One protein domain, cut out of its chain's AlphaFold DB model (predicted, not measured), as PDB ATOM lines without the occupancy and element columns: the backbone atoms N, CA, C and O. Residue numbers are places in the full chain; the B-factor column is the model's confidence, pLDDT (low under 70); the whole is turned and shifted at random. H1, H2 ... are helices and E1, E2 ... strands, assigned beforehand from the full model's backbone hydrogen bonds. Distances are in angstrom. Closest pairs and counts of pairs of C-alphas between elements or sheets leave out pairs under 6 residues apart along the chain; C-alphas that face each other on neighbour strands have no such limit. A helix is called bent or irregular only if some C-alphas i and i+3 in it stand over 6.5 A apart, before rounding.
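This is residues 3 to 80 of the 80 residues of an uncharacterized protein of Prevotella sp. AG:487_50_53 (UniProt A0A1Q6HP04). A long helical arm, H4, sticks out from a small flat body in which H2 and H3 meet at a corner as an L, and H1, the short strand E1 and the loop of residues 5 to 11 lie in the angle of that L. The parts of the body have few close contacts, and residues 53 to 80, which stand free, give the whole much of its length. The printed part has 78 residues with four named helices and one named strand, in the order H1, E1, H2, H3, H4, and the class is mostly helix. The whole is extended, with a radius of gyration of the C-alphas of 18.6 A, and its outline is a rod of 59 by 29 by 13 A.

After residues 3 to 11, H1 covers residues 12 to 18, 10.0 A from first to last C-alpha, beginning with C-alpha 12 at (238.778, 217.667, 183.330). E1 is residues 24 to 26, 6.5 A long. H2 is residues 29 to 37, 12.9 A long, and C-alpha 37 stands at (239.386, 243.249, 175.322). H3 is residues 39 to 56, 24.1 A long; it is irregular, with C-alphas 51 and 54 7.6 A apart, and has a kink of 36 degrees near residue 50. H4, the longest helix, is residues 58 to 78, 29.6 A long, ending with C-alpha 78 at (224.133, 190.480, 194.946); it is irregular, with C-alphas 60 and 63 7.6 A apart, and has a kink of 31 degrees near residue 65.

Residues 3 to 4 pair with residues 25 to 26 of E1, parallel; E1 pairs with no named strand. H1 and E1 are near each other, with 6 pairs of C-alphas within 10 A. The closest C-alphas of E1 and H2 are those of Tyr 26 and Leu 32, 5.6 A apart. H2 and H3 are close but not clearly touching, about perpendicular at 87 degrees; their closest C-alphas are those of Leu 36 and Leu 42, 7.2 A apart. E1 and H3 are only just apart, at 8.1 A. H3 and H4 are close but not clearly touching, the closest C-alphas being those of Val 54 and Ser 60 at 6.4 A, and run the same way at a steep tilt of 43 degrees. H1 is apart from H2, H3 and H4. In H1 and H2 every O i to N i+4 pair is within hydrogen-bond range; in H3 it is 11 of 14 and in H4 15 of 17.

The two C-alphas farthest apart, those of Lys 37 and Arg 80, are 60.6 A from each other. Without residues 53 to 80 the body of 50 residues spans 29 by 28 by 9 A. The printed part has no cut, and the four links between named elements are tight. The mean pLDDT of the printed part is 94.5, and residue 80, the chain's last, is the one printed residue under 70.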
ATOM      1  N   LEU A   3     241.576 229.987 181.605       94.88
ATOM      2  CA  LEU A   3     242.374 228.768 181.686       94.88
ATOM      3  C   LEU A   3     243.621 228.903 180.814       94.88
ATOM      4  O   LEU A   3     243.520 229.314 179.661       94.88
ATOM      5  N   ASN A   4     244.778 228.516 181.346       94.62
ATOM      6  CA  ASN A   4     245.932 228.254 180.492       94.62
ATOM      7  C   ASN A   4     245.622 227.041 179.601       94.62
ATOM      8  O   ASN A   4     244.899 226.140 180.035       94.62
ATOM      9  N   ASN A   5     246.140 227.005 178.378       94.62
ATOM     10  CA  ASN A   5     245.964 225.863 177.499       94.62
ATOM     11  C   ASN A   5     246.797 224.682 178.008       94.62
ATOM     12  O   ASN A   5     248.023 224.709 177.975       94.62
ATOM     13  N   ASN A   6     246.119 223.634 178.462       92.56
ATOM     14  CA  ASN A   6     246.733 222.388 178.913       92.56
ATOM     15  C   ASN A   6     246.671 221.297 177.833       92.56
ATOM     16  O   ASN A   6     246.563 220.117 178.168       92.56
ATOM     17  N   GLU A   7     246.689 221.661 176.549       90.62
ATOM     18  CA  GLU A   7     246.743 220.692 175.450       90.62
ATOM     19  C   GLU A   7     247.866 219.662 175.668       90.62
ATOM     20  O   GLU A   7     248.934 219.975 176.193       90.62
ATOM     21  N   GLY A   8     247.583 218.396 175.351       90.94
ATOM     22  CA  GLY A   8     248.457 217.266 175.681       90.94
ATOM     23  C   GLY A   8     248.277 216.698 177.097       90.94
ATOM     24  O   GLY A   8     248.837 215.645 177.388       90.94
ATOM     25  N   ASN A   9     247.461 217.320 177.956       91.56
ATOM     26  CA  ASN A   9     247.139 216.816 179.294       91.56
ATOM     27  C   ASN A   9     245.647 216.489 179.443       91.56
ATOM     28  O   ASN A   9     244.776 217.139 178.861       91.56
ATOM     29  N   ILE A  10     245.331 215.519 180.305       89.88
ATOM     30  CA  ILE A  10     243.948 215.233 180.702       89.88
ATOM     31  C   ILE A  10     243.551 216.226 181.800       89.88
ATOM     32  O   ILE A  10     243.820 216.015 182.980       89.88
ATOM     33  N   CYS A  11     242.907 217.324 181.407       93.44
ATOM     34  CA  CYS A  11     242.418 218.348 182.326       93.44
ATOM     35  C   CYS A  11     240.886 218.413 182.292       93.44
ATOM     36  O   CYS A  11     240.292 219.071 181.436       93.44
ATOM     37  N   ALA A  12     240.239 217.754 183.259       91.19
ATOM     38  CA  ALA A  12     238.778 217.667 183.330       91.19
ATOM     39  C   ALA A  12     238.100 219.048 183.333       91.19
ATOM     40  O   ALA A  12     237.096 219.248 182.651       91.19
ATOM     41  N   GLN A  13     238.675 220.020 184.047       91.50
ATOM     42  CA  GLN A  13     238.146 221.381 184.100       91.50
ATOM     43  C   GLN A  13     238.199 222.069 182.730       91.50
ATOM     44  O   GLN A  13     237.208 222.674 182.322       91.50
ATOM     45  N   GLN A  14     239.306 221.945 181.987       94.19
ATOM     46  CA  GLN A  14     239.412 222.512 180.641       94.19
ATOM     47  C   GLN A  14     238.402 221.872 179.691       94.19
ATOM     48  O   GLN A  14     237.650 222.597 179.041       94.19
ATOM     49  N   SER A  15     238.315 220.539 179.664       93.50
ATOM     50  CA  SER A  15     237.341 219.829 178.829       93.50
ATOM     51  C   SER A  15     235.904 220.245 179.152       93.50
ATOM     52  O   SER A  15     235.116 220.533 178.251       93.50
ATOM     53  N   TYR A  16     235.568 220.334 180.441       93.12
ATOM     54  CA  TYR A  16     234.227 220.679 180.897       93.12
ATOM     55  C   TYR A  16     233.813 222.098 180.490       93.12
ATOM     56  O   TYR A  16     232.688 222.308 180.028       93.12
ATOM     57  N   VAL A  17     234.724 223.058 180.657       93.69
ATOM     58  CA  VAL A  17     234.506 224.479 180.377       93.69
ATOM     59  C   VAL A  17     234.470 224.753 178.875       93.69
ATOM     60  O   VAL A  17     233.569 225.451 178.404       93.69
ATOM     61  N   CYS A  18     235.418 224.196 178.116       93.06
ATOM     62  CA  CYS A  18     235.504 224.400 176.669       93.06
ATOM     63  C   CYS A  18     234.321 223.756 175.947       93.06
ATOM     64  O   CYS A  18     233.699 224.404 175.110       93.06
ATOM     65  N   GLY A  19     233.933 222.538 176.344       93.56
ATOM     66  CA  GLY A  19     232.779 221.837 175.772       93.56
ATOM     67  C   GLY A  19     231.434 222.546 175.976       93.56
ATOM     68  O   GLY A  19     230.442 222.148 175.376       93.56
ATOM     69  N   ARG A  20     231.385 223.591 176.811       94.75
ATOM     70  CA  ARG A  20     230.188 224.399 177.096       94.75
ATOM     71  C   ARG A  20     230.354 225.876 176.731       94.75
ATOM     72  O   ARG A  20     229.508 226.688 177.088       94.75
ATOM     73  N   GLY A  21     231.460 226.253 176.084       95.81
ATOM     74  CA  GLY A  21     231.731 227.649 175.731       95.81
ATOM     75  C   GLY A  21     231.804 228.589 176.942       95.81
ATOM     76  O   GLY A  21     231.465 229.765 176.830       95.81
ATOM     77  N   MET A  22     232.203 228.079 178.110       96.31
ATOM     78  CA  MET A  22     232.234 228.828 179.374       96.31
ATOM     79  C   MET A  22     233.619 229.397 179.709       96.31
ATOM     80  O   MET A  22     233.833 229.909 180.817       96.31
ATOM     81  N   GLY A  23     234.591 229.283 178.802       94.19
ATOM     82  CA  GLY A  23     235.970 229.645 179.100       94.19
ATOM     83  C   GLY A  23     236.711 230.370 178.002       94.19
ATOM     84  O   GLY A  23     236.444 230.192 176.819       94.19
ATOM     85  N   LEU A  24     237.675 231.160 178.460       95.44
ATOM     86  CA  LEU A  24     238.781 231.675 177.677       95.44
ATOM     87  C   LEU A  24     239.979 230.766 177.913       95.44
ATOM     88  O   LEU A  24     240.365 230.549 179.065       95.44
ATOM     89  N   VAL A  25     240.542 230.252 176.827       95.06
ATOM     90  CA  VAL A  25     241.771 229.462 176.842       95.06
ATOM     91  C   VAL A  25     242.854 230.273 176.153       95.06
ATOM     92  O   VAL A  25     242.621 230.802 175.069       95.06
ATOM     93  N   TYR A  26     244.014 230.391 176.789       96.00
ATOM     94  CA  TYR A  26     245.143 231.164 176.275       96.00
ATOM     95  C   TYR A  26     246.431 230.341 176.339       96.00
ATOM     96  O   TYR A  26     246.559 229.479 177.201       96.00
ATOM     97  N   ASN A  27     247.384 230.610 175.443       95.31
ATOM     98  CA  ASN A  27     248.713 229.983 175.471       95.31
ATOM     99  C   ASN A  27     249.748 230.905 176.128       95.31
ATOM    100  O   ASN A  27     250.655 230.444 176.819       95.31
ATOM    101  N   ARG A  28     249.611 232.221 175.920       96.31
ATOM    102  CA  ARG A  28     250.457 233.260 176.516       96.31
ATOM    103  C   ARG A  28     249.613 234.346 177.170       96.31
ATOM    104  O   ARG A  28     248.479 234.594 176.770       96.31
ATOM    105  N   ILE A  29     250.190 235.030 178.156       95.00
ATOM    106  CA  ILE A  29     249.526 236.155 178.836       95.00
ATOM    107  C   ILE A  29     249.171 237.269 177.838       95.00
ATOM    108  O   ILE A  29     248.096 237.853 177.948       95.00
ATOM    109  N   ASP A  30     250.021 237.518 176.840       96.12
ATOM    110  CA  ASP A  30     249.757 238.516 175.796       96.12
ATOM    111  C   ASP A  30     248.454 238.208 175.032       96.12
ATOM    112  O   ASP A  30     247.620 239.092 174.843       96.12
ATOM    113  N   ASP A  31     248.221 236.937 174.689       94.56
ATOM    114  CA  ASP A  31     246.993 236.488 174.017       94.56
ATOM    115  C   ASP A  31     245.766 236.698 174.914       94.56
ATOM    116  O   ASP A  31     244.698 237.105 174.454       94.56
ATOM    117  N   LEU A  32     245.918 236.439 176.218       96.06
ATOM    118  CA  LEU A  32     244.851 236.645 177.192       96.06
ATOM    119  C   LEU A  32     244.434 238.116 177.256       96.06
ATOM    120  O   LEU A  32     243.242 238.401 177.348       96.06
ATOM    121  N   ILE A  33     245.386 239.049 177.196       96.44
ATOM    122  CA  ILE A  33     245.087 240.486 177.212       96.44
ATOM    123  C   ILE A  33     244.189 240.856 176.026       96.44
ATOM    124  O   ILE A  33     243.203 241.570 176.217       96.44
ATOM    125  N   GLU A  34     244.484 240.348 174.828       96.00
ATOM    126  CA  GLU A  34     243.653 240.592 173.644       96.00
ATOM    127  C   GLU A  34     242.261 239.959 173.779       96.00
ATOM    128  O   GLU A  34     241.253 240.629 173.546       96.00
ATOM    129  N   LEU A  35     242.173 238.723 174.278       95.56
ATOM    130  CA  LEU A  35     240.892 238.055 174.541       95.56
ATOM    131  C   LEU A  35     240.022 238.810 175.562       95.56
ATOM    132  O   LEU A  35     238.802 238.879 175.426       95.56
ATOM    133  N   LEU A  36     240.628 239.415 176.588       96.50
ATOM    134  CA  LEU A  36     239.907 240.185 177.612       96.50
ATOM    135  C   LEU A  36     239.382 241.541 177.106       96.50
ATOM    136  O   LEU A  36     238.501 242.146 177.736       96.50
ATOM    137  N   LYS A  37     239.900 242.038 175.977       97.44
ATOM    138  CA  LYS A  37     239.386 243.249 175.322       97.44
ATOM    139  C   LYS A  37     238.125 242.967 174.507       97.44
ATOM    140  O   LYS A  37     237.303 243.875 174.366       97.44
ATOM    141  N   ASP A  38     237.914 241.735 174.041       97.31
ATOM    142  CA  ASP A  38     236.712 241.359 173.293       97.31
ATOM    143  C   ASP A  38     235.477 241.268 174.210       97.31
ATOM    144  O   ASP A  38     235.125 240.234 174.787       97.31
ATOM    145  N   LYS A  39     234.764 242.391 174.329       97.38
ATOM    146  CA  LYS A  39     233.545 242.488 175.144       97.38
ATOM    147  C   LYS A  39     232.414 241.598 174.642       97.38
ATOM    148  O   LYS A  39     231.606 241.141 175.453       97.38
ATOM    149  N   LYS A  40     232.345 241.343 173.335       97.25
ATOM    150  CA  LYS A  40     231.288 240.517 172.750       97.25
ATOM    151  C   LYS A  40     231.504 239.058 173.133       97.25
ATOM    152  O   LYS A  40     230.573 238.415 173.618       97.25
ATOM    153  N   GLN A  41     232.731 238.567 172.991       95.81
ATOM    154  CA  GLN A  41     233.103 237.222 173.418       95.81
ATOM    155  C   GLN A  41     232.893 237.037 174.927       95.81
ATOM    156  O   GLN A  41     232.305 236.042 175.351       95.81
ATOM    157  N   LEU A  42     233.297 238.014 175.744       97.00
ATOM    158  CA  LEU A  42     233.094 237.960 177.193       97.00
ATOM    159  C   LEU A  42     231.615 237.903 177.588       97.00
ATOM    160  O   LEU A  42     231.247 237.126 178.470       97.00
ATOM    161  N   SER A  43     230.761 238.691 176.929       97.69
ATOM    162  CA  SER A  43     229.316 238.666 177.170       97.69
ATOM    163  C   SER A  43     228.708 237.306 176.815       97.69
ATOM    164  O   SER A  43     227.927 236.762 177.595       97.69
ATOM    165  N   PHE A  44     229.126 236.716 175.692       97.25
ATOM    166  CA  PHE A  44     228.700 235.378 175.289       97.25
ATOM    167  C   PHE A  44     229.103 234.309 176.317       97.25
ATOM    168  O   PHE A  44     228.267 233.526 176.765       97.25
ATOM    169  N   ILE A  45     230.363 234.323 176.761       96.75
ATOM    170  CA  ILE A  45     230.867 233.391 177.780       96.75
ATOM    171  C   ILE A  45     230.097 233.546 179.096       96.75
ATOM    172  O   ILE A  45     229.724 232.547 179.711       96.75
ATOM    173  N   ALA A  46     229.835 234.782 179.527       95.75
ATOM    174  CA  ALA A  46     229.049 235.045 180.730       95.75
ATOM    175  C   ALA A  46     227.617 234.498 180.606       95.75
ATOM    176  O   ALA A  46     227.111 233.892 181.552       95.75
ATOM    177  N   GLY A  47     226.995 234.643 179.432       97.12
ATOM    178  CA  GLY A  47     225.697 234.044 179.122       97.12
ATOM    179  C   GLY A  47     225.701 232.523 179.286       97.12
ATOM    180  O   GLY A  47     224.843 231.985 179.986       97.12
ATOM    181  N   ASN A  48     226.711 231.844 178.737       96.75
ATOM    182  CA  ASN A  48     226.844 230.385 178.842       96.75
ATOM    183  C   ASN A  48     227.065 229.917 180.287       96.75
ATOM    184  O   ASN A  48     226.481 228.929 180.730       96.75
ATOM    185  N   VAL A  49     227.879 230.645 181.060       94.62
ATOM    186  CA  VAL A  49     228.060 230.356 182.493       94.62
ATOM    187  C   VAL A  49     226.726 230.465 183.224       94.62
ATOM    188  O   VAL A  49     226.366 229.584 184.003       94.62
ATOM    189  N   MET A  50     225.967 231.525 182.949       95.75
ATOM    190  CA  MET A  50     224.668 231.727 183.575       95.75
ATOM    191  C   MET A  50     223.658 230.647 183.184       95.75
ATOM    192  O   MET A  50     222.905 230.209 184.055       95.75
ATOM    193  N   SER A  51     223.639 230.178 181.936       95.31
ATOM    194  CA  SER A  51     222.732 229.099 181.519       95.31
ATOM    195  C   SER A  51     223.088 227.752 182.152       95.31
ATOM    196  O   SER A  51     222.194 226.987 182.505       95.31
ATOM    197  N   GLU A  52     224.376 227.472 182.359       93.25
ATOM    198  CA  GLU A  52     224.839 226.207 182.941       93.25
ATOM    199  C   GLU A  52     224.895 226.221 184.478       93.25
ATOM    200  O   GLU A  52     225.037 225.161 185.084       93.25
ATOM    201  N   ARG A  53     224.738 227.385 185.128       91.88
ATOM    202  CA  ARG A  53     224.983 227.585 186.573       91.88
ATOM    203  C   ARG A  53     224.322 226.557 187.489       91.88
ATOM    204  O   ARG A  53     224.918 226.155 188.478       91.88
ATOM    205  N   VAL A  54     223.106 226.120 187.164       92.75
ATOM    206  CA  VAL A  54     222.365 225.152 187.987       92.75
ATOM    207  C   VAL A  54     223.085 223.808 187.998       92.75
ATOM    208  O   VAL A  54     223.212 223.202 189.047       92.75
ATOM    209  N   LYS A  55     223.657 223.385 186.867       91.06
ATOM    210  CA  LYS A  55     224.432 222.141 186.761       91.06
ATOM    211  C   LYS A  55     225.783 222.223 187.478       91.06
ATOM    212  O   LYS A  55     226.475 221.215 187.572       91.06
ATOM    213  N   LEU A  56     226.190 223.404 187.944       87.06
ATOM    214  CA  LEU A  56     227.400 223.591 188.746       87.06
ATOM    215  C   LEU A  56     227.120 223.476 190.249       87.06
ATOM    216  O   LEU A  56     228.066 223.445 191.033       87.06
ATOM    217  N   THR A  57     225.853 223.421 190.667       91.44
ATOM    218  CA  THR A  57     225.499 223.261 192.079       91.44
ATOM    219  C   THR A  57     225.366 221.790 192.432       91.44
ATOM    220  O   THR A  57     224.874 220.983 191.639       91.44
ATOM    221  N   PHE A  58     225.785 221.439 193.648       92.31
ATOM    222  CA  PHE A  58     225.685 220.077 194.167       92.31
ATOM    223  C   PHE A  58     224.242 219.554 194.146       92.31
ATOM    224  O   PHE A  58     224.010 218.423 193.727       92.31
ATOM    225  N   ASP A  59     223.278 220.404 194.509       95.88
ATOM    226  CA  ASP A  59     221.857 220.052 194.593       95.88
ATOM    227  C   ASP A  59     221.307 219.477 193.284       95.88
ATOM    228  O   ASP A  59     220.516 218.535 193.305       95.88
ATOM    229  N   SER A  60     221.781 219.976 192.136       95.69
ATOM    230  CA  SER A  60     221.366 219.471 190.822       95.69
ATOM    231  C   SER A  60     221.788 218.019 190.551       95.69
ATOM    232  O   SER A  60     221.224 217.370 189.670       95.69
ATOM    233  N   HIS A  61     222.737 217.486 191.330       95.56
ATOM    234  CA  HIS A  61     223.302 216.143 191.169       95.56
ATOM    235  C   HIS A  61     222.868 215.156 192.251       95.56
ATOM    236  O   HIS A  61     223.116 213.959 192.102       95.56
ATOM    237  N   VAL A  62     222.207 215.611 193.322       96.81
ATOM    238  CA  VAL A  62     221.876 214.771 194.490       96.81
ATOM    239  C   VAL A  62     221.110 213.510 194.096       96.81
ATOM    240  O   VAL A  62     221.475 212.418 194.532       96.81
ATOM    241  N   SER A  63     220.085 213.630 193.243       96.50
ATOM    242  CA  SER A  63     219.287 212.472 192.807       96.50
ATOM    243  C   SER A  63     220.146 211.448 192.066       96.50
ATOM    244  O   SER A  63     220.138 210.269 192.409       96.50
ATOM    245  N   VAL A  64     220.934 211.905 191.089       97.00
ATOM    246  CA  VAL A  64     221.767 211.036 190.245       97.00
ATOM    247  C   VAL A  64     222.830 210.323 191.077       97.00
ATOM    248  O   VAL A  64     223.026 209.118 190.925       97.00
ATOM    249  N   LEU A  65     223.484 211.045 191.990       97.25
ATOM    250  CA  LEU A  65     224.477 210.476 192.897       97.25
ATOM    251  C   LEU A  65     223.843 209.444 193.834       97.25
ATOM    252  O   LEU A  65     224.368 208.343 193.986       97.25
ATOM    253  N   THR A  66     222.689 209.765 194.420       97.94
ATOM    254  CA  THR A  66     221.978 208.850 195.324       97.94
ATOM    255  C   THR A  66     221.593 207.555 194.612       97.94
ATOM    256  O   THR A  66     221.824 206.465 195.137       97.94
ATOM    257  N   ASP A  67     221.056 207.651 193.396       98.31
ATOM    258  CA  ASP A  67     220.675 206.481 192.606       98.31
ATOM    259  C   ASP A  67     221.886 205.645 192.191       98.31
ATOM    260  O   ASP A  67     221.836 204.413 192.237       98.31
ATOM    261  N   PHE A  68     222.995 206.296 191.833       98.25
ATOM    262  CA  PHE A  68     224.258 205.621 191.554       98.25
ATOM    263  C   PHE A  68     224.748 204.811 192.764       98.25
ATOM    264  O   PHE A  68     225.070 203.626 192.627       98.25
ATOM    265  N   PHE A  69     224.750 205.408 193.959       97.94
ATOM    266  CA  PHE A  69     225.179 204.711 195.172       97.94
ATOM    267  C   PHE A  69     224.254 203.546 195.523       97.94
ATOM    268  O   PHE A  69     224.745 202.454 195.802       97.94
ATOM    269  N   ARG A  70     222.930 203.725 195.430       98.12
ATOM    270  CA  ARG A  70     221.959 202.638 195.651       98.12
ATOM    271  C   ARG A  70     222.219 201.442 194.736       98.12
ATOM    272  O   ARG A  70     222.257 200.311 195.217       98.12
ATOM    273  N   LYS A  71     222.441 201.683 193.439       98.00
ATOM    274  CA  LYS A  71     222.756 200.626 192.462       98.00
ATOM    275  C   LYS A  71     224.063 199.914 192.795       98.00
ATOM    276  O   LYS A  71     224.108 198.688 192.777       98.00
ATOM    277  N   THR A  72     225.101 200.673 193.132       97.81
ATOM    278  CA  THR A  72     226.429 200.130 193.452       97.81
ATOM    279  C   THR A  72     226.388 199.247 194.699       97.81
ATOM    280  O   THR A  72     226.929 198.144 194.700       97.81
ATOM    281  N   ILE A  73     225.690 199.700 195.743       97.38
ATOM    282  CA  ILE A  73     225.497 198.937 196.981       97.38
ATOM    283  C   ILE A  73     224.695 197.661 196.702       97.38
ATOM    284  O   ILE A  73     225.114 196.576 197.100       97.38
ATOM    285  N   GLY A  74     223.578 197.768 195.973       97.56
ATOM    286  CA  GLY A  74     222.767 196.608 195.593       97.56
ATOM    287  C   GLY A  74     223.560 195.566 194.802       97.56
ATOM    288  O   GLY A  74     223.487 194.378 195.109       97.56
ATOM    289  N   TYR A  75     224.381 196.010 193.845       97.44
ATOM    290  CA  TYR A  75     225.270 195.132 193.085       97.44
ATOM    291  C   TYR A  75     226.246 194.391 194.003       97.44
ATOM    292  O   TYR A  75     226.291 193.163 193.967       97.44
ATOM    293  N   ALA A  76     226.947 195.112 194.884       96.31
ATOM    294  CA  ALA A  76     227.912 194.522 195.809       96.31
ATOM    295  C   ALA A  76     227.288 193.465 196.738       96.31
ATOM    296  O   ALA A  76     227.942 192.475 197.066       96.31
ATOM    297  N   HIS A  77     226.027 193.655 197.143       94.50
ATOM    298  CA  HIS A  77     225.281 192.663 197.920       94.50
ATOM    299  C   HIS A  77     224.863 191.439 197.104       94.50
ATOM    300  O   HIS A  77     224.843 190.349 197.655       94.50
ATOM    301  N   SER A  78     224.544 191.596 195.816       91.19
ATOM    302  CA  SER A  78     224.133 190.480 194.946       91.19
ATOM    303  C   SER A  78     225.286 189.584 194.481       91.19
ATOM    304  O   SER A  78     225.061 188.460 194.048       91.19
ATOM    305  N   THR A  79     226.517 190.094 194.541       84.75
ATOM    306  CA  THR A  79     227.743 189.377 194.155       84.75
ATOM    307  C   THR A  79     228.452 188.691 195.328       84.75
ATOM    308  O   THR A  79     229.544 188.158 195.138       84.75
ATOM    309  N   ARG A  80     227.879 188.743 196.536       59.16
ATOM    310  CA  ARG A  80     228.326 187.984 197.714       59.16
ATOM    311  C   ARG A  80     227.429 186.775 197.919       59.16
ATOM    312  O   ARG A  80     227.981 185.743 198.351       59.16
TER     313      ARG A  80